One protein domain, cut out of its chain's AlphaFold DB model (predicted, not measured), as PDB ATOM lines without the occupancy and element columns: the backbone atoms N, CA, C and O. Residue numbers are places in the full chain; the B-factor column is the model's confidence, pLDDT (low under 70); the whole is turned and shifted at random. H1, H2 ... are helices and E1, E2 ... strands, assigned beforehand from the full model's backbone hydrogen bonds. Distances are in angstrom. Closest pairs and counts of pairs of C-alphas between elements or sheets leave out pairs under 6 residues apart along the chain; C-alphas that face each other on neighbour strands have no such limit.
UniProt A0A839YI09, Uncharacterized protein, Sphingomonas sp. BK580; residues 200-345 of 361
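Overview. This is residues 200 to 345 of the 361 residues of an uncharacterized protein of Sphingomonas sp. BK580 (UniProt A0A839YI09). Picture a small, uneven sandwich: a twisted sheet of four strands, partly covered by a two-stranded ribbon, E1 and E2, whose strands cross those of the larger sheet. H3 packs on E1, H4 folds back along H3, and H1 lies near H4; these three helices make the end away from E3 and E4, while short H2 sits at the end of E4. The link from E4 to E5 runs beside E2 with residues 277 to 278 and 283 to 284. The 146 printed residues run E1 H1 E2 E3 H2 E4 E5 E6 H3 H4, a mixed class of four named helices and six named strands; both sheets, E4 E3 E5 E6 and E1 E2, are antiparallel. The whole is compact, with a radius of gyration of the C-alphas of 15.7 A and spans of 45 by 36 by 22 A.

Arrangement. Begin with the larger sheet: E4, residues 265 to 268, is an edge strand antiparallel to E3, residues 240 to 246, with N 266 and O 245 2.8 A apart. E3 is antiparallel to E5, residues 290 to 297, with N 244 and O 294 2.8 A apart. E5 forms a hairpin with the edge strand E6, residues 302 to 308, where N 291 and O 307 are 2.8 A apart. H2, residues 260 to 264, only grazes this sheet with residues 261 to 264. Facing it, in a sandwich of two sheets face to face with strands at 44 degrees, find E1, residues 200 to 203, antiparallel to E2, residues 228 to 234; N 201 and O 232 are 2.9 A apart. H3, residues 309 to 319, and the larger sheet make two layers, a helix on one face of a sheet, though only 5 C-alphas of the sheet, of two strands, lie within 10 A of H3. The closest C-alphas of E1 and H3, Val 201 and Ala 312, are 4.2 A apart. H3 and H4, residues 328 to 343, touch as a helical hairpin, closest at the C-alphas of Ser 310 and Ile 338, 5.1 A, at a shallow tilt of 24 degrees, opposite ways. H1, residues 205 to 212, is close to H4 but not clearly touching, with the C-alphas of Leu 207 and Leu 330 7.7 A apart. H1, H2 and H4 have every O i to N i+4 pair within hydrogen-bond range, H3 6 of 7.

Along the chain. Find C-alpha 200 at (147.630, 105.207, 197.383), where E1 begins. E5 runs 23.4 A from C-alpha 290 at (144.960, 96.809, 191.900), E6 20.6 A and E2 19.1 A. H4 runs 22.4 A to C-alpha 343 at (148.047, 84.801, 198.859).

Size, cuts and confidence. The C-alphas farthest apart are those of Gly 220 and Asp 299, 46.7 A. The printed part has no cut. The links H1 to E2, E3 to H2 and E4 to E5 are long. Mean pLDDT of the printed part is 89.0; residues 321 to 323 are under 70.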
ATOM      1  N   ILE A 200     148.770 105.824 196.719       94.19
ATOM      2  CA  ILE A 200     147.630 105.207 197.383       94.19
ATOM      3  C   ILE A 200     148.147 104.591 198.681       94.19
ATOM      4  O   ILE A 200     149.099 103.801 198.651       94.19
ATOM      5  N   VAL A 201     147.512 104.958 199.787       94.31
ATOM      6  CA  VAL A 201     147.655 104.298 201.087       94.31
ATOM      7  C   VAL A 201     146.305 103.726 201.494       94.31
ATOM      8  O   VAL A 201     145.257 104.120 200.971       94.31
ATOM      9  N   ALA A 202     146.328 102.749 202.388       94.56
ATOM     10  CA  ALA A 202     145.118 102.135 202.891       94.56
ATOM     11  C   ALA A 202     145.273 101.817 204.371       94.56
ATOM     12  O   ALA A 202     146.353 101.427 204.807       94.56
ATOM     13  N   CYS A 203     144.185 101.934 205.117       94.50
ATOM     14  CA  CYS A 203     144.146 101.568 206.521       94.50
ATOM     15  C   CYS A 203     143.044 100.544 206.803       94.50
ATOM     16  O   CYS A 203     142.182 100.246 205.967       94.50
ATOM     17  N   LEU A 204     143.106  99.983 208.004       94.38
ATOM     18  CA  LEU A 204     142.118  99.106 208.606       94.38
ATOM     19  C   LEU A 204     141.393  99.934 209.678       94.38
ATOM     20  O   LEU A 204     141.916 100.047 210.786       94.38
ATOM     21  N   PRO A 205     140.190 100.482 209.417       93.12
ATOM     22  CA  PRO A 205     139.558 101.454 210.320       93.12
ATOM     23  C   PRO A 205     139.377 100.963 211.760       93.12
ATOM     24  O   PRO A 205     139.458 101.736 212.708       93.12
ATOM     25  N   VAL A 206     139.155  99.657 211.941       92.69
ATOM     26  CA  VAL A 206     139.074  99.030 213.269       92.69
ATOM     27  C   VAL A 206     140.408  99.124 214.014       92.69
ATOM     28  O   VAL A 206     140.422  99.393 215.211       92.69
ATOM     29  N   LEU A 207     141.522  98.900 213.314       93.00
ATOM     30  CA  LEU A 207     142.857  98.959 213.898       93.00
ATOM     31  C   LEU A 207     143.264 100.402 214.198       93.00
ATOM     32  O   LEU A 207     143.806 100.648 215.271       93.00
ATOM     33  N   ASP A 208     142.949 101.346 213.311       91.88
ATOM     34  CA  ASP A 208     143.173 102.776 213.567       91.88
ATOM     35  C   ASP A 208     142.382 103.242 214.794       91.88
ATOM     36  O   ASP A 208     142.949 103.880 215.674       91.88
ATOM     37  N   GLY A 209     141.123 102.811 214.937       92.19
ATOM     38  CA  GLY A 209     140.333 103.085 216.138       92.19
ATOM     39  C   GLY A 209     140.978 102.550 217.425       92.19
ATOM     40  O   GLY A 209     140.960 103.220 218.453       92.19
ATOM     41  N   TRP A 210     141.608 101.372 217.382       93.19
ATOM     42  CA  TRP A 210     142.362 100.853 218.528       93.19
ATOM     43  C   TRP A 210     143.610 101.681 218.840       93.19
ATOM     44  O   TRP A 210     143.916 101.897 220.014       93.19
ATOM     45  N   LEU A 211     144.333 102.134 217.814       91.56
ATOM     46  CA  LEU A 211     145.510 102.988 217.983       91.56
ATOM     47  C   LEU A 211     145.128 104.352 218.569       91.56
ATOM     48  O   LEU A 211     145.799 104.814 219.492       91.56
ATOM     49  N   ASP A 212     144.023 104.941 218.109       91.50
ATOM     50  CA  ASP A 212     143.472 106.197 218.630       91.50
ATOM     51  C   ASP A 212     143.068 106.084 220.111       91.50
ATOM     52  O   ASP A 212     143.225 107.027 220.889       91.50
ATOM     53  N   GLU A 213     142.598 104.908 220.534       93.06
ATOM     54  CA  GLU A 213     142.311 104.583 221.937       93.06
ATOM     55  C   GLU A 213     143.569 104.219 222.756       93.06
ATOM     56  O   GLU A 213     143.487 104.012 223.970       93.06
ATOM     57  N   GLY A 214     144.745 104.156 222.123       92.44
ATOM     58  CA  GLY A 214     146.017 103.820 222.764       92.44
ATOM     59  C   GLY A 214     146.179 102.335 223.098       92.44
ATOM     60  O   GLY A 214     146.953 101.980 223.992       92.44
ATOM     61  N   LEU A 215     145.446 101.451 222.418       92.75
ATOM     62  CA  LEU A 215     145.531 100.011 222.630       92.75
ATOM     63  C   LEU A 215     146.789  99.428 221.980       92.75
ATOM     64  O   LEU A 215     147.177  99.772 220.867       92.75
ATOM     65  N   THR A 216     147.410  98.473 222.671       92.69
ATOM     66  CA  THR A 216     148.600  97.755 222.181       92.69
ATOM     67  C   THR A 216     148.303  96.326 221.735       92.69
ATOM     68  O   THR A 216     149.190  95.643 221.220       92.69
ATOM     69  N   GLU A 217     147.075  95.857 221.955       92.56
ATOM     70  CA  GLU A 217     146.602  94.521 221.600       92.56
ATOM     71  C   GLU A 217     145.243  94.603 220.887       92.56
ATOM     72  O   GLU A 217     144.487  95.544 221.139       92.56
ATOM     73  N   PRO A 218     144.911  93.631 220.015       89.81
ATOM     74  CA  PRO A 218     143.623  93.603 219.330       89.81
ATOM     75  C   PRO A 218     142.443  93.547 220.308       89.81
ATOM     76  O   PRO A 218     142.423  92.706 221.210       89.81
ATOM     77  N   ALA A 219     141.429  94.385 220.086       86.75
ATOM     78  CA  ALA A 219     140.221  94.426 220.906       86.75
ATOM     79  C   ALA A 219     138.960  94.115 220.085       86.75
ATOM     80  O   ALA A 219     138.494  94.913 219.279       86.75
ATOM     81  N   GLY A 220     138.354  92.952 220.333       83.56
ATOM     82  CA  GLY A 220     137.151  92.503 219.628       83.56
ATOM     83  C   GLY A 220     137.446  91.655 218.389       83.56
ATOM     84  O   GLY A 220     138.543  91.126 218.216       83.56
ATOM     85  N   ASP A 221     136.429  91.487 217.544       81.12
ATOM     86  CA  ASP A 221     136.479  90.574 216.402       81.12
ATOM     87  C   ASP A 221     137.029  91.282 215.154       81.12
ATOM     88  O   ASP A 221     136.282  91.899 214.397       81.12
ATOM     89  N   PHE A 222     138.330  91.140 214.896       88.94
ATOM     90  CA  PHE A 222     138.937  91.466 213.602       88.94
ATOM     91  C   PHE A 222     139.270  90.185 212.832       88.94
ATOM     92  O   PHE A 222     139.789  89.222 213.401       88.94
ATOM     93  N   ARG A 223     138.978  90.165 211.526       88.19
ATOM     94  CA  ARG A 223     139.187  89.001 210.651       88.19
ATOM     95  C   ARG A 223     140.203  89.330 209.559       88.19
ATOM     96  O   ARG A 223     139.815  89.939 208.564       88.19
ATOM     97  N   PRO A 224     141.469  88.902 209.698       88.75
ATOM     98  CA  PRO A 224     142.496  89.096 208.671       88.75
ATOM     99  C   PRO A 224     142.146  88.484 207.311       88.75
ATOM    100  O   PRO A 224     142.705  88.886 206.300       88.75
ATOM    101  N   GLU A 225     141.234  87.510 207.283       88.38
ATOM    102  CA  GLU A 225     140.772  86.843 206.063       88.38
ATOM    103  C   GLU A 225     139.654  87.605 205.332       88.38
ATOM    104  O   GLU A 225     139.221  87.202 204.257       88.38
ATOM    105  N   ASN A 226     139.118  88.661 205.947       88.25
ATOM    106  CA  ASN A 226     138.098  89.520 205.350       88.25
ATOM    107  C   ASN A 226     138.178  90.940 205.946       88.25
ATOM    108  O   ASN A 226     137.218  91.378 206.592       88.25
ATOM    109  N   PRO A 227     139.333  91.626 205.834       91.25
ATOM    110  CA  PRO A 227     139.531  92.940 206.428       91.25
ATOM    111  C   PRO A 227     138.599  93.982 205.816       91.25
ATOM    112  O   PRO A 227     138.372  93.997 204.605       91.25
ATOM    113  N   GLN A 228     138.126  94.901 206.658       91.94
ATOM    114  CA  GLN A 228     137.604  96.175 206.180       91.94
ATOM    115  C   GLN A 228     138.774  97.102 205.880       91.94
ATOM    116  O   GLN A 228     139.571  97.383 206.773       91.94
ATOM    117  N   VAL A 229     138.869  97.551 204.633       92.56
ATOM    118  CA  VAL A 229     139.936  98.433 204.161       92.56
ATOM    119  C   VAL A 229     139.325  99.746 203.699       92.56
ATOM    120  O   VAL A 229     138.302  99.754 203.007       92.56
ATOM    121  N   GLN A 230     139.964 100.843 204.085       93.44
ATOM    122  CA  GLN A 230     139.653 102.192 203.635       93.44
ATOM    123  C   GLN A 230     140.867 102.755 202.896       93.44
ATOM    124  O   GLN A 230     141.993 102.620 203.367       93.44
ATOM    125  N   PHE A 231     140.644 103.367 201.734       93.31
ATOM    126  CA  PHE A 231     141.717 103.899 200.893       93.31
ATOM    127  C   PHE A 231     141.832 105.416 201.007       93.31
ATOM    128  O   PHE A 231     140.844 106.123 201.220       93.31
ATOM    129  N   CYS A 232     143.046 105.904 200.783       92.69
ATOM    130  CA  CYS A 232     143.388 107.312 200.758       92.69
ATOM    131  C   CYS A 232     144.385 107.606 199.637       92.69
ATOM    132  O   CYS A 232     145.253 106.791 199.315       92.69
ATOM    133  N   VAL A 233     144.267 108.796 199.051       92.50
ATOM    134  CA  VAL A 233     145.367 109.417 198.312       92.50
ATOM    135  C   VAL A 233     146.214 110.203 199.296       92.50
ATOM    136  O   VAL A 233     145.715 111.184 199.834       92.50
ATOM    137  N   ALA A 234     147.476 109.829 199.472       91.00
ATOM    138  CA  ALA A 234     148.466 110.645 200.170       91.00
ATOM    139  C   ALA A 234     149.338 111.402 199.153       91.00
ATOM    140  O   ALA A 234     149.460 110.982 197.995       91.00
ATOM    141  N   GLY A 235     149.919 112.533 199.560       88.44
ATOM    142  CA  GLY A 235     150.680 113.412 198.665       88.44
ATOM    143  C   GLY A 235     149.825 114.087 197.588       88.44
ATOM    144  O   GLY A 235     150.313 114.401 196.501       88.44
ATOM    145  N   ALA A 236     148.525 114.273 197.838       89.19
ATOM    146  CA  ALA A 236     147.641 114.960 196.906       89.19
ATOM    147  C   ALA A 236     148.013 116.456 196.807       89.19
ATOM    148  O   ALA A 236     148.113 117.127 197.839       89.19
ATOM    149  N   PRO A 237     148.159 117.010 195.583       85.62
ATOM    150  CA  PRO A 237     148.505 118.415 195.379       85.62
ATOM    151  C   PRO A 237     147.529 119.347 196.086       85.62
ATOM    152  O   PRO A 237     146.318 119.155 195.986       85.62
ATOM    153  N   ALA A 238     148.011 120.444 196.672       84.38
ATOM    154  CA  ALA A 238     147.119 121.471 197.233       84.38
ATOM    155  C   ALA A 238     146.164 122.068 196.176       84.38
ATOM    156  O   ALA A 238     145.091 122.568 196.499       84.38
ATOM    157  N   ALA A 239     146.553 122.001 194.900       87.06
ATOM    158  CA  ALA A 239     145.756 122.414 193.751       87.06
ATOM    159  C   ALA A 239     144.754 121.345 193.264       87.06
ATOM    160  O   ALA A 239     144.127 121.547 192.220       87.06
ATOM    161  N   ALA A 240     144.629 120.201 193.948       90.12
ATOM    162  CA  ALA A 240     143.725 119.122 193.564       90.12
ATOM    163  C   ALA A 240     142.277 119.623 193.462       90.12
ATOM    164  O   ALA A 240     141.779 120.385 194.290       90.12
ATOM    165  N   ARG A 241     141.598 119.214 192.393       90.88
ATOM    166  CA  ARG A 241     140.257 119.673 192.018       90.88
ATOM    167  C   ARG A 241     139.256 118.530 192.042       90.88
ATOM    168  O   ARG A 241     138.174 118.687 192.599       90.88
ATOM    169  N   GLN A 242     139.614 117.426 191.398       93.00
ATOM    170  CA  GLN A 242     138.789 116.232 191.290       93.00
ATOM    171  C   GLN A 242     139.694 115.008 191.307       93.00
ATOM    172  O   GLN A 242     140.691 114.970 190.582       93.00
ATOM    173  N   THR A 243     139.307 114.026 192.108       93.69
ATOM    174  CA  THR A 243     140.002 112.754 192.289       93.69
ATOM    175  C   THR A 243     139.094 111.632 191.823       93.69
ATOM    176  O   THR A 243     137.938 111.558 192.237       93.69
ATOM    177  N   VAL A 244     139.620 110.750 190.981       94.75
ATOM    178  CA  VAL A 244     138.943 109.527 190.554       94.75
ATOM    179  C   VAL A 244     139.768 108.345 191.033       94.75
ATOM    180  O   VAL A 244     140.873 108.133 190.541       94.75
ATOM    181  N   PHE A 245     139.229 107.586 191.982       93.44
ATOM    182  CA  PHE A 245     139.734 106.264 192.335       93.44
ATOM    183  C   PHE A 245     139.035 105.219 191.489       93.44
ATOM    184  O   PHE A 245     137.824 105.298 191.291       93.44
ATOM    185  N   PHE A 246     139.767 104.222 191.021       93.50
ATOM    186  CA  PHE A 246     139.168 103.131 190.279       93.50
ATOM    187  C   PHE A 246     139.977 101.847 190.393       93.50
ATOM    188  O   PHE A 246     141.146 101.849 190.775       93.50
ATOM    189  N   THR A 247     139.330 100.742 190.052       91.31
ATOM    190  CA  THR A 247     139.953  99.425 189.960       91.31
ATOM    191  C   THR A 247     139.553  98.764 188.647       91.31
ATOM    192  O   THR A 247     138.420  98.904 188.179       91.31
ATOM    193  N   ASP A 248     140.487  98.047 188.032       87.44
ATOM    194  CA  ASP A 248     140.205  97.184 186.888       87.44
ATOM    195  C   ASP A 248     139.772  95.771 187.320       87.44
ATOM    196  O   ASP A 248     139.384  94.962 186.470       87.44
ATOM    197  N   ASP A 249     139.748  95.498 188.632       85.25
ATOM    198  CA  ASP A 249     139.489  94.177 189.183       85.25
ATOM    199  C   ASP A 249     138.128  93.644 188.740       85.25
ATOM    200  O   ASP A 249     137.051  94.203 188.999       85.25
ATOM    201  N   GLU A 250     138.173  92.507 188.049       80.75
ATOM    202  CA  GLU A 250     136.975  91.955 187.465       80.75
ATOM    203  C   GLU A 250     135.952  91.508 188.507       80.75
ATOM    204  O   GLU A 250     134.750  91.507 188.245       80.75
ATOM    205  N   SER A 251     136.394  91.128 189.695       76.62
ATOM    206  CA  SER A 251     135.518  90.616 190.733       76.62
ATOM    207  C   SER A 251     134.562  91.662 191.301       76.62
ATOM    208  O   SER A 251     133.509  91.289 191.828       76.62
ATOM    209  N   VAL A 252     134.874  92.951 191.136       80.38
ATOM    210  CA  VAL A 252     133.957  94.045 191.436       80.38
ATOM    211  C   VAL A 252     132.890  94.072 190.343       80.38
ATOM    212  O   VAL A 252     133.130  94.473 189.199       80.38
ATOM    213  N   ARG A 253     131.711  93.542 190.679       80.75
ATOM    214  CA  ARG A 253     130.556  93.445 189.782       80.75
ATOM    215  C   ARG A 253     129.484  94.447 190.215       80.75
ATOM    216  O   ARG A 253     129.261  94.568 191.419       80.75
ATOM    217  N   PRO A 254     128.785  95.078 189.261       84.50
ATOM    218  CA  PRO A 254     127.684  95.965 189.585       84.50
ATOM    219  C   PRO A 254     126.547  95.235 190.295       84.50
ATOM    220  O   PRO A 254     126.181  94.102 189.954       84.50
ATOM    221  N   GLY A 255     125.971  95.916 191.277       85.06
ATOM    222  CA  GLY A 255     124.709  95.570 191.897       85.06
ATOM    223  C   GLY A 255     123.525  95.718 190.941       85.06
ATOM    224  O   GLY A 255     123.626  96.103 189.775       85.06
ATOM    225  N   LYS A 256     122.332  95.384 191.437       88.56
ATOM    226  CA  LYS A 256     121.111  95.474 190.633       88.56
ATOM    227  C   LYS A 256     120.788  96.941 190.324       88.56
ATOM    228  O   LYS A 256     120.335  97.656 191.209       88.56
ATOM    229  N   GLY A 257     120.914  97.322 189.054       90.31
ATOM    230  CA  GLY A 257     120.629  98.681 188.577       90.31
ATOM    231  C   GLY A 257     121.828  99.629 188.620       90.31
ATOM    232  O   GLY A 257     121.653 100.783 188.260       90.31
ATOM    233  N   GLU A 258     123.000  99.137 189.024       92.50
ATOM    234  CA  GLU A 258     124.272  99.863 189.026       92.50
ATOM    235  C   GLU A 258     125.011  99.618 187.698       92.50
ATOM    236  O   GLU A 258     124.957  98.513 187.140       92.50
ATOM    237  N   SER A 259     125.678 100.637 187.162       92.62
ATOM    238  CA  SER A 259     126.554 100.504 185.998       92.62
ATOM    239  C   SER A 259     127.919  99.917 186.387       92.62
ATOM    240  O   SER A 259     128.296  99.878 187.557       92.62
ATOM    241  N   LEU A 260     128.692  99.434 185.408       88.62
ATOM    242  CA  LEU A 260     130.039  98.927 185.694       88.62
ATOM    243  C   LEU A 260     130.953 100.039 186.231       88.62
ATOM    244  O   LEU A 260     131.764  99.797 187.120       88.62
ATOM    245  N   GLU A 261     130.805 101.239 185.676       89.69
ATOM    246  CA  GLU A 261     131.517 102.444 186.079       89.69
ATOM    247  C   GLU A 261     131.169 102.830 187.517       89.69
ATOM    248  O   GLU A 261     132.076 103.048 188.308       89.69
ATOM    249  N   GLU A 262     129.883 102.838 187.881       88.75
ATOM    250  CA  GLU A 262     129.440 103.118 189.255       88.75
ATOM    251  C   GLU A 262     130.022 102.113 190.260       88.75
ATOM    252  O   GLU A 262     130.440 102.492 191.350       88.75
ATOM    253  N   ALA A 263     130.142 100.843 189.865       86.12
ATOM    254  CA  ALA A 263     130.671  99.797 190.734       86.12
ATOM    255  C   ALA A 263     132.194  99.876 190.957       86.12
ATOM    256  O   ALA A 263     132.691  99.363 191.965       86.12
ATOM    257  N   ARG A 264     132.943 100.440 189.996       89.31
ATOM    258  CA  ARG A 264     134.420 100.388 189.947       89.31
ATOM    259  C   ARG A 264     135.120 101.734 190.032       89.31
ATOM    260  O   ARG A 264     136.343 101.733 190.148       89.31
ATOM    261  N   CYS A 265     134.390 102.839 189.962       91.94
ATOM    262  CA  CYS A 265     134.947 104.182 189.977       91.94
ATOM    263  C   CYS A 265     134.294 105.020 191.076       91.94
ATOM    264  O   CYS A 265     133.074 105.130 191.159       91.94
ATOM    265  N   TRP A 266     135.126 105.694 191.860       91.12
ATOM    266  CA  TRP A 266     134.715 106.641 192.883       91.12
ATOM    267  C   TRP A 266     135.239 108.025 192.532       91.12
ATOM    268  O   TRP A 266     136.442 108.212 192.340       91.12
ATOM    269  N   LEU A 267     134.332 108.996 192.449       90.44
ATOM    270  CA  LEU A 267     134.644 110.383 192.124       90.44
ATOM    271  C   LEU A 267     134.485 111.261 193.364       90.44
ATOM    272  O   LEU A 267     133.432 111.265 194.002       90.44
ATOM    273  N   PHE A 268     135.519 112.043 193.661       83.94
ATOM    274  CA  PHE A 268     135.565 112.958 194.795       83.94
ATOM    275  C   PHE A 268     135.926 114.369 194.331       83.94
ATOM    276  O   PHE A 268     136.845 114.564 193.534       83.94
ATOM    277  N   GLU A 269     135.229 115.361 194.880       83.69
ATOM    278  CA  GLU A 269     135.506 116.791 194.677       83.69
ATOM    279  C   GLU A 269     135.883 117.458 196.007       83.69
ATOM    280  O   GLU A 269     135.371 118.514 196.378       83.69
ATOM    281  N   SER A 270     136.757 116.804 196.769       78.94
ATOM    282  CA  SER A 270     137.278 117.309 198.038       78.94
ATOM    283  C   SER A 270     138.664 117.917 197.859       78.94
ATOM    284  O   SER A 270     139.503 117.388 197.131       78.94
ATOM    285  N   GLN A 271     138.917 119.016 198.568       84.56
ATOM    286  CA  GLN A 271     140.279 119.505 198.764       84.56
ATOM    287  C   GLN A 271     141.025 118.555 199.712       84.56
ATOM    288  O   GLN A 271     140.403 118.061 200.657       84.56
ATOM    289  N   PRO A 272     142.325 118.306 199.490       89.00
ATOM    290  CA  PRO A 272     143.109 117.491 200.401       89.00
ATOM    291  C   PRO A 272     143.229 118.168 201.764       89.00
ATOM    292  O   PRO A 272     143.423 119.383 201.862       89.00
ATOM    293  N   VAL A 273     143.156 117.370 202.826       89.06
ATOM    294  CA  VAL A 273     143.454 117.804 204.194       89.06
ATOM    295  C   VAL A 273     144.817 117.238 204.543       89.06
ATOM    296  O   VAL A 273     144.993 116.031 204.514       89.06
ATOM    297  N   ALA A 274     145.797 118.105 204.809       85.75
ATOM    298  CA  ALA A 274     147.186 117.693 205.042       85.75
ATOM    299  C   ALA A 274     147.779 116.806 203.921       85.75
ATOM    300  O   ALA A 274     148.585 115.926 204.185       85.75
ATOM    301  N   GLY A 275     147.386 117.045 202.663       86.94
ATOM    302  CA  GLY A 275     147.840 116.242 201.520       86.94
ATOM    303  C   GLY A 275     147.078 114.926 201.334       86.94
ATOM    304  O   GLY A 275     147.426 114.158 200.443       86.94
ATOM    305  N   GLU A 276     146.027 114.678 202.121       91.31
ATOM    306  CA  GLU A 276     145.260 113.434 202.085       91.31
ATOM    307  C   GLU A 276     143.837 113.604 201.541       91.31
ATOM    308  O   GLU A 276     143.144 114.583 201.841       91.31
ATOM    309  N   ILE A 277     143.376 112.620 200.764       91.75
ATOM    310  CA  ILE A 277     141.991 112.500 200.287       91.75
ATOM    311  C   ILE A 277     141.493 111.078 200.557       91.75
ATOM    312  O   ILE A 277     141.841 110.143 199.836       91.75
ATOM    313  N   TRP A 278     140.649 110.935 201.575       90.50
ATOM    314  CA  TRP A 278     140.095 109.655 202.012       90.50
ATOM    315  C   TRP A 278     138.811 109.284 201.266       90.50
ATOM    316  O   TRP A 278     137.918 110.115 201.081       90.50
ATOM    317  N   ILE A 279     138.686 108.006 200.902       88.06
ATOM    318  CA  ILE A 279     137.402 107.416 200.518       88.06
ATOM    319  C   ILE A 279     136.558 107.275 201.787       88.06
ATOM    320  O   ILE A 279     137.016 106.701 202.771       88.06
ATOM    321  N   ALA A 280     135.332 107.803 201.785       80.25
ATOM    322  CA  ALA A 280     134.479 107.821 202.978       80.25
ATOM    323  C   ALA A 280     134.104 106.416 203.479       80.25
ATOM    324  O   ALA A 280     133.992 106.200 204.683       80.25
ATOM    325  N   ASP A 281     133.926 105.471 202.556       82.38
ATOM    326  CA  ASP A 281     133.483 104.121 202.870       82.38
ATOM    327  C   ASP A 281     134.660 103.148 202.982       82.38
ATOM    328  O   ASP A 281     135.568 103.126 202.149       82.38
ATOM    329  N   ALA A 282     134.593 102.285 203.993       85.81
ATOM    330  CA  ALA A 282     135.420 101.094 204.089       85.81
ATOM    331  C   ALA A 282     134.651  99.881 203.556       85.81
ATOM    332  O   ALA A 282     133.437  99.750 203.745       85.81
ATOM    333  N   HIS A 283     135.358  98.960 202.909       84.62
ATOM    334  CA  HIS A 283     134.750  97.758 202.342       84.62
ATOM    335  C   HIS A 283     135.500  96.501 202.753       84.62
ATOM    336  O   HIS A 283     136.677  96.558 203.080       84.62
ATOM    337  N   GLU A 284     134.810  95.363 202.743       86.31
ATOM    338  CA  GLU A 284     135.424  94.062 203.006       86.31
ATOM    339  C   GLU A 284     136.150  93.530 201.764       86.31
ATOM    340  O   GLU A 284     135.582  93.498 200.663       86.31
ATOM    341  N   TYR A 285     137.381  93.064 201.964       82.88
ATOM    342  CA  TYR A 285     138.244  92.529 200.913       82.88
ATOM    343  C   TYR A 285     138.706  91.116 201.249       82.88
ATOM    344  O   TYR A 285     139.092  90.843 202.376       82.88
ATOM    345  N   TRP A 286     138.684  90.224 200.258       78.38
ATOM    346  CA  TRP A 286     139.154  88.842 200.411       78.38
ATOM    347  C   TRP A 286     140.598  88.657 199.932       78.38
ATOM    348  O   TRP A 286     141.312  87.781 200.403       78.38
ATOM    349  N   GLY A 287     141.058  89.486 199.001       84.94
ATOM    350  CA  GLY A 287     142.429  89.407 198.535       84.94
ATOM    351  C   GLY A 287     142.857  90.600 197.724       84.94
ATOM    352  O   GLY A 287     142.168  91.620 197.681       84.94
ATOM    353  N   ASP A 288     144.054  90.473 197.172       90.06
ATOM    354  CA  ASP A 288     144.780  91.622 196.674       90.06
ATOM    355  C   ASP A 288     144.294  92.055 195.290       90.06
ATOM    356  O   ASP A 288     144.239  91.244 194.359       90.06
ATOM    357  N   MET A 289     143.965  93.341 195.178       88.69
ATOM    358  CA  MET A 289     143.485  93.975 193.952       88.69
ATOM    359  C   MET A 289     144.257  95.257 193.660       88.69
ATOM    360  O   MET A 289     144.720  95.938 194.585       88.69
ATOM    361  N   ALA A 290     144.348  95.583 192.373       91.75
ATOM    362  CA  ALA A 290     144.960  96.809 191.900       91.75
ATOM    363  C   ALA A 290     143.999  97.992 192.049       91.75
ATOM    364  O   ALA A 290     142.825  97.934 191.667       91.75
ATOM    365  N   TRP A 291     144.535  99.082 192.574       93.69
ATOM    366  CA  TRP A 291     143.884 100.374 192.658       93.69
ATOM    367  C   TRP A 291     144.655 101.394 191.856       93.69
ATOM    368  O   TRP A 291     145.886 101.383 191.807       93.69
ATOM    369  N   TYR A 292     143.903 102.313 191.278       95.56
ATOM    370  CA  TYR A 292     144.403 103.417 190.495       95.56
ATOM    371  C   TYR A 292     143.738 104.689 190.983       95.56
ATOM    372  O   TYR A 292     142.567 104.695 191.369       95.56
ATOM    373  N   VAL A 293     144.484 105.780 190.932       95.19
ATOM    374  CA  VAL A 293     143.949 107.105 191.186       95.19
ATOM    375  C   VAL A 293     144.438 108.076 190.132       95.19
ATOM    376  O   VAL A 293     145.604 108.048 189.745       95.19
ATOM    377  N   ALA A 294     143.546 108.953 189.687       93.94
ATOM    378  CA  ALA A 294     143.876 110.129 188.901       93.94
ATOM    379  C   ALA A 294     143.343 111.375 189.612       93.94
ATOM    380  O   ALA A 294     142.160 111.454 189.942       93.94
ATOM    381  N   VAL A 295     144.212 112.358 189.833       92.31
ATOM    382  CA  VAL A 295     143.880 113.643 190.448       92.31
ATOM    383  C   VAL A 295     144.122 114.743 189.429       92.31
ATOM    384  O   VAL A 295     145.231 114.934 188.930       92.31
ATOM    385  N   THR A 296     143.066 115.480 189.115       91.94
ATOM    386  CA  THR A 296     143.150 116.692 188.301       91.94
ATOM    387  C   THR A 296     143.417 117.891 189.194       91.94
ATOM    388  O   THR A 296     142.970 117.942 190.340       91.94
ATOM    389  N   THR A 297     144.128 118.877 188.666       88.06
ATOM    390  CA  THR A 297     144.553 120.064 189.415       88.06
ATOM    391  C   THR A 297     144.099 121.350 188.726       88.06
ATOM    392  O   THR A 297     143.831 121.380 187.522       88.06
ATOM    393  N   THR A 298     144.002 122.448 189.480       87.19
ATOM    394  CA  THR A 298     143.569 123.753 188.947       87.19
ATOM    395  C   THR A 298     144.510 124.331 187.891       87.19
ATOM    396  O   THR A 298     144.087 125.160 187.088       87.19
ATOM    397  N   ASP A 299     145.774 123.902 187.866       82.94
ATOM    398  CA  ASP A 299     146.774 124.318 186.876       82.94
ATOM    399  C   ASP A 299     146.768 123.455 185.595       82.94
ATOM    400  O   ASP A 299     147.590 123.669 184.703       82.94
ATOM    401  N   ARG A 300     145.757 122.580 185.445       84.81
ATOM    402  CA  ARG A 300     145.500 121.715 184.279       84.81
ATOM    403  C   ARG A 300     146.465 120.536 184.138       84.81
ATOM    404  O   ARG A 300     146.671 120.056 183.024       84.81
ATOM    405  N   ARG A 301     147.016 120.031 185.244       84.31
ATOM    406  CA  ARG A 301     147.752 118.758 185.271       84.31
ATOM    407  C   ARG A 301     146.861 117.603 185.724       84.31
ATOM    408  O   ARG A 301     145.873 117.799 186.439       84.31
ATOM    409  N   VAL A 302     147.260 116.398 185.331       88.38
ATOM    410  CA  VAL A 302     146.753 115.138 185.875       88.38
ATOM    411  C   VAL A 302     147.930 114.423 186.512       88.38
ATOM    412  O   VAL A 302     148.938 114.202 185.847       88.38
ATOM    413  N   VAL A 303     147.799 114.083 187.787       87.19
ATOM    414  CA  VAL A 303     148.759 113.242 188.504       87.19
ATOM    415  C   VAL A 303     148.069 111.932 188.843       87.19
ATOM    416  O   VAL A 303     146.875 111.921 189.143       87.19
ATOM    417  N   SER A 304     148.782 110.819 188.745       91.31
ATOM    418  CA  SER A 304     148.193 109.503 188.969       91.31
ATOM    419  C   SER A 304     149.133 108.583 189.715       91.31
ATOM    420  O   SER A 304     150.350 108.697 189.594       91.31
ATOM    421  N   ALA A 305     148.551 107.647 190.449       92.50
ATOM    422  CA  ALA A 305     149.274 106.601 191.146       92.50
ATOM    423  C   ALA A 305     148.495 105.292 191.055       92.50
ATOM    424  O   ALA A 305     147.294 105.276 190.775       92.50
ATOM    425  N   SER A 306     149.190 104.195 191.314       94.38
ATOM    426  CA  SER A 306     148.591 102.876 191.449       94.38
ATOM    427  C   SER A 306     149.244 102.123 192.594       94.38
ATOM    428  O   SER A 306     150.399 102.385 192.939       94.38
ATOM    429  N   ALA A 307     148.507 101.195 193.184       94.81
ATOM    430  CA  ALA A 307     149.027 100.298 194.202       94.81
ATOM    431  C   ALA A 307     148.186  99.031 194.261       94.81
ATOM    432  O   ALA A 307     146.988  99.053 193.969       94.81
ATOM    433  N   MET A 308     148.803  97.947 194.711       93.94
ATOM    434  CA  MET A 308     148.044  96.820 195.242       93.94
ATOM    435  C   MET A 308     147.451  97.186 196.611       93.94
ATOM    436  O   MET A 308     147.953  98.073 197.307       93.94
ATOM    437  N   THR A 309     146.388  96.503 197.030       93.56
ATOM    438  CA  THR A 309     145.778  96.723 198.354       93.56
ATOM    439  C   THR A 309     146.759  96.375 199.473       93.56
ATOM    440  O   THR A 309     146.895  97.121 200.443       93.56
ATOM    441  N   SER A 310     147.481  95.265 199.313       94.44
ATOM    442  CA  SER A 310     148.555  94.827 200.211       94.44
ATOM    443  C   SER A 310     149.661  95.878 200.357       94.44
ATOM    444  O   SER A 310     150.086  96.192 201.468       94.44
ATOM    445  N   GLU A 311     150.084  96.461 199.237       94.69
ATOM    446  CA  GLU A 311     151.105  97.502 199.170       94.69
ATOM    447  C   GLU A 311     150.634  98.787 199.858       94.69
ATOM    448  O   GLU A 311     151.369  99.361 200.656       94.69
ATOM    449  N   ALA A 312     149.391  99.209 199.614       95.12
ATOM    450  CA  ALA A 312     148.810 100.390 200.244       95.12
ATOM    451  C   ALA A 312     148.710 100.255 201.780       95.12
ATOM    452  O   ALA A 312     148.993 101.216 202.494       95.12
ATOM    453  N   LEU A 313     148.365  99.061 202.284       95.06
ATOM    454  CA  LEU A 313     148.356  98.747 203.721       95.06
ATOM    455  C   LEU A 313     149.768  98.724 204.317       95.06
ATOM    456  O   LEU A 313     149.992  99.242 205.411       95.06
ATOM    457  N   ARG A 314     150.724  98.118 203.602       94.44
ATOM    458  CA  ARG A 314     152.132  98.065 204.015       94.44
ATOM    459  C   ARG A 314     152.709  99.469 204.164       94.44
ATOM    460  O   ARG A 314     153.300  99.755 205.202       94.44
ATOM    461  N   ARG A 315     152.461 100.342 203.182       91.69
ATOM    462  CA  ARG A 315     152.903 101.741 203.212       91.69
ATOM    463  C   ARG A 315     152.414 102.460 204.462       91.69
ATOM    464  O   ARG A 315     153.230 103.011 205.191       91.69
ATOM    465  N   TYR A 316     151.111 102.385 204.735       92.00
ATOM    466  CA  TYR A 316     150.493 103.063 205.875       92.00
ATOM    467  C   TYR A 316     151.084 102.584 207.211       92.00
ATOM    468  O   TYR A 316     151.585 103.377 208.000       92.00
ATOM    469  N   TYR A 317     151.102 101.271 207.437       92.50
ATOM    470  CA  TYR A 317     151.400 100.708 208.753       92.50
ATOM    471  C   TYR A 317     152.874 100.405 209.030       92.50
ATOM    472  O   TYR A 317     153.293 100.402 210.190       92.50
ATOM    473  N   LEU A 318     153.644 100.046 208.002       89.94
ATOM    474  CA  LEU A 318     154.978  99.466 208.167       89.94
ATOM    475  C   LEU A 318     156.085 100.389 207.658       89.94
ATOM    476  O   LEU A 318     157.136 100.432 208.298       89.94
ATOM    477  N   ASP A 319     155.841 101.128 206.575       85.31
ATOM    478  CA  ASP A 319     156.883 101.920 205.914       85.31
ATOM    479  C   ASP A 319     156.866 103.388 206.368       85.31
ATOM    480  O   ASP A 319     157.891 103.921 206.783       85.31
ATOM    481  N   GLU A 320     155.704 104.050 206.347       78.62
ATOM    482  CA  GLU A 320     155.593 105.499 206.602       78.62
ATOM    483  C   GLU A 320     155.470 105.860 208.091       78.62
ATOM    484  O   GLU A 320     155.445 107.035 208.447       78.62
ATOM    485  N   ARG A 321     155.438 104.847 208.972       63.12
ATOM    486  CA  ARG A 321     155.354 104.980 210.440       63.12
ATOM    487  C   ARG A 321     154.266 105.960 210.901       63.12
ATOM    488  O   ARG A 321     154.457 106.676 211.884       63.12
ATOM    489  N   TRP A 322     153.123 105.972 210.218       60.59
ATOM    490  CA  TRP A 322     151.937 106.739 210.593       60.59
ATOM    491  C   TRP A 322     150.819 105.771 211.013       60.59
ATOM    492  O   TRP A 322     150.533 104.832 210.274       60.59
ATOM    493  N   PRO A 323     150.201 105.931 212.199       60.38
ATOM    494  CA  PRO A 323     150.341 107.037 213.157       60.38
ATOM    495  C   PRO A 323     151.542 106.911 214.125       60.38
ATOM    496  O   PRO A 323     151.657 107.685 215.075       60.38
ATOM    497  N   GLY A 324     152.437 105.941 213.925       74.25
ATOM    498  CA  GLY A 324     153.648 105.757 214.730       74.25
ATOM    499  C   GLY A 324     154.249 104.361 214.569       74.25
ATOM    500  O   GLY A 324     153.871 103.597 213.681       74.25
ATOM    501  N   GLU A 325     155.176 103.992 215.457       82.62
ATOM    502  CA  GLU A 325     155.672 102.615 215.516       82.62
ATOM    503  C   GLU A 325     154.580 101.680 216.061       82.62
ATOM    504  O   GLU A 325     154.131 101.816 217.201       82.62
ATOM    505  N   LEU A 326     154.146 100.722 215.238       90.19
ATOM    506  CA  LEU A 326     153.089  99.789 215.617       90.19
ATOM    507  C   LEU A 326     153.485  98.900 216.809       90.19
ATOM    508  O   LEU A 326     154.538  98.248 216.759       90.19
ATOM    509  N   PRO A 327     152.601  98.745 217.816       93.06
ATOM    510  CA  PRO A 327     152.759  97.742 218.860       93.06
ATOM    511  C   PRO A 327     152.964  96.336 218.266       93.06
ATOM    512  O   PRO A 327     152.265  95.981 217.311       93.06
ATOM    513  N   PRO A 328     153.848  95.486 218.828       94.62
ATOM    514  CA  PRO A 328     154.226  94.208 218.211       94.62
ATOM    515  C   PRO A 328     153.049  93.291 217.850       94.62
ATOM    516  O   PRO A 328     153.064  92.646 216.805       94.62
ATOM    517  N   ARG A 329     151.999  93.256 218.685       94.25
ATOM    518  CA  ARG A 329     150.793  92.451 218.430       94.25
ATOM    519  C   ARG A 329     149.939  92.986 217.286       94.25
ATOM    520  O   ARG A 329     149.378  92.197 216.532       94.25
ATOM    521  N   LEU A 330     149.843  94.307 217.155       93.94
ATOM    522  CA  LEU A 330     149.122  94.941 216.053       93.94
ATOM    523  C   LEU A 330     149.916  94.828 214.749       93.94
ATOM    524  O   LEU A 330     149.332  94.522 213.715       93.94
ATOM    525  N   ARG A 331     151.249  94.940 214.810       94.44
ATOM    526  CA  ARG A 331     152.140  94.647 213.677       94.44
ATOM    527  C   ARG A 331     151.945  93.220 213.156       94.44
ATOM    528  O   ARG A 331     151.708  93.048 211.966       94.44
ATOM    529  N   GLU A 332     151.961  92.218 214.039       94.69
ATOM    530  CA  GLU A 332     151.720  90.812 213.669       94.69
ATOM    531  C   GLU A 332     150.352  90.631 212.979       94.69
ATOM    532  O   GLU A 332     150.216  89.868 212.021       94.69
ATOM    533  N   LEU A 333     149.326  91.354 213.440       94.69
ATOM    534  CA  LEU A 333     147.994  91.319 212.840       94.69
ATOM    535  C   LEU A 333     147.972  91.930 211.428       94.69
ATOM    536  O   LEU A 333     147.384  91.337 210.518       94.69
ATOM    537  N   VAL A 334     148.627  93.077 211.240       94.88
ATOM    538  CA  VAL A 334     148.768  93.746 209.936       94.88
ATOM    539  C   VAL A 334     149.519  92.848 208.956       94.88
ATOM    540  O   VAL A 334     149.019  92.577 207.867       94.88
ATOM    541  N   GLU A 335     150.668  92.304 209.358       95.75
ATOM    542  CA  GLU A 335     151.478  91.411 208.522       95.75
ATOM    543  C   GLU A 335     150.701  90.157 208.104       95.75
ATOM    544  O   GLU A 335     150.742  89.757 206.940       95.75
ATOM    545  N   ARG A 336     149.925  89.561 209.020       95.56
ATOM    546  CA  ARG A 336     149.038  88.431 208.700       95.56
ATOM    547  C   ARG A 336     147.946  88.796 207.702       95.56
ATOM    548  O   ARG A 336     147.615  87.971 206.854       95.56
ATOM    549  N   THR A 337     147.378  89.992 207.824       95.12
ATOM    550  CA  THR A 337     146.329  90.490 206.923       95.12
ATOM    551  C   THR A 337     146.896  90.692 205.523       95.12
ATOM    552  O   THR A 337     146.363  90.153 204.557       95.12
ATOM    553  N   ILE A 338     148.043  91.367 205.419       95.31
ATOM    554  CA  ILE A 338     148.757  91.577 204.156       95.31
ATOM    555  C   ILE A 338     149.110  90.231 203.505       95.31
ATOM    556  O   ILE A 338     148.759  89.993 202.351       95.31
ATOM    557  N   ALA A 339     149.701  89.302 204.262       94.25
ATOM    558  CA  ALA A 339     150.074  87.981 203.754       94.25
ATOM    559  C   ALA A 339     148.867  87.113 203.347       94.25
ATOM    560  O   ALA A 339     149.010  86.172 202.559       94.25
ATOM    561  N   HIS A 340     147.682  87.365 203.911       92.38
ATOM    562  CA  HIS A 340     146.448  86.747 203.440       92.38
ATOM    563  C   HIS A 340     146.038  87.331 202.089       92.38
ATOM    564  O   HIS A 340     145.838  86.567 201.146       92.38
ATOM    565  N   LEU A 341     145.984  88.663 201.981       91.25
ATOM    566  CA  LEU A 341     145.575  89.333 200.751       91.25
ATOM    567  C   LEU A 341     146.466  88.938 199.567       91.25
ATOM    568  O   LEU A 341     145.948  88.535 198.526       91.25
ATOM    569  N   GLU A 342     147.790  88.974 199.755       91.62
ATOM    570  CA  GLU A 342     148.794  88.602 198.745       91.62
ATOM    571  C   GLU A 342     148.628  87.142 198.275       91.62
ATOM    572  O   GLU A 342     148.779  86.833 197.093       91.62
ATOM    573  N   ARG A 343     148.278  86.221 199.184       88.12
ATOM    574  CA  ARG A 343     148.047  84.801 198.859       88.12
ATOM    575  C   ARG A 343     146.792  84.595 198.022       88.12
ATOM    576  O   ARG A 343     146.759  83.707 197.173       88.12
ATOM    577  N   GLU A 344     145.776  85.404 198.275       83.06
ATOM    578  CA  GLU A 344     144.505  85.402 197.561       83.06
ATOM    579  C   GLU A 344     144.511  86.452 196.428       83.06
ATOM    580  O   GLU A 344     143.471  87.029 196.109       83.06
ATOM    581  N   SER A 345     145.676  86.731 195.823       70.56
ATOM    582  CA  SER A 345     145.819  87.673 194.704       70.56
ATOM    583  C   SER A 345     144.890  87.308 193.534       70.56
ATOM    584  O   SER A 345     144.802  86.144 193.129       70.56
TER     585      SER A 345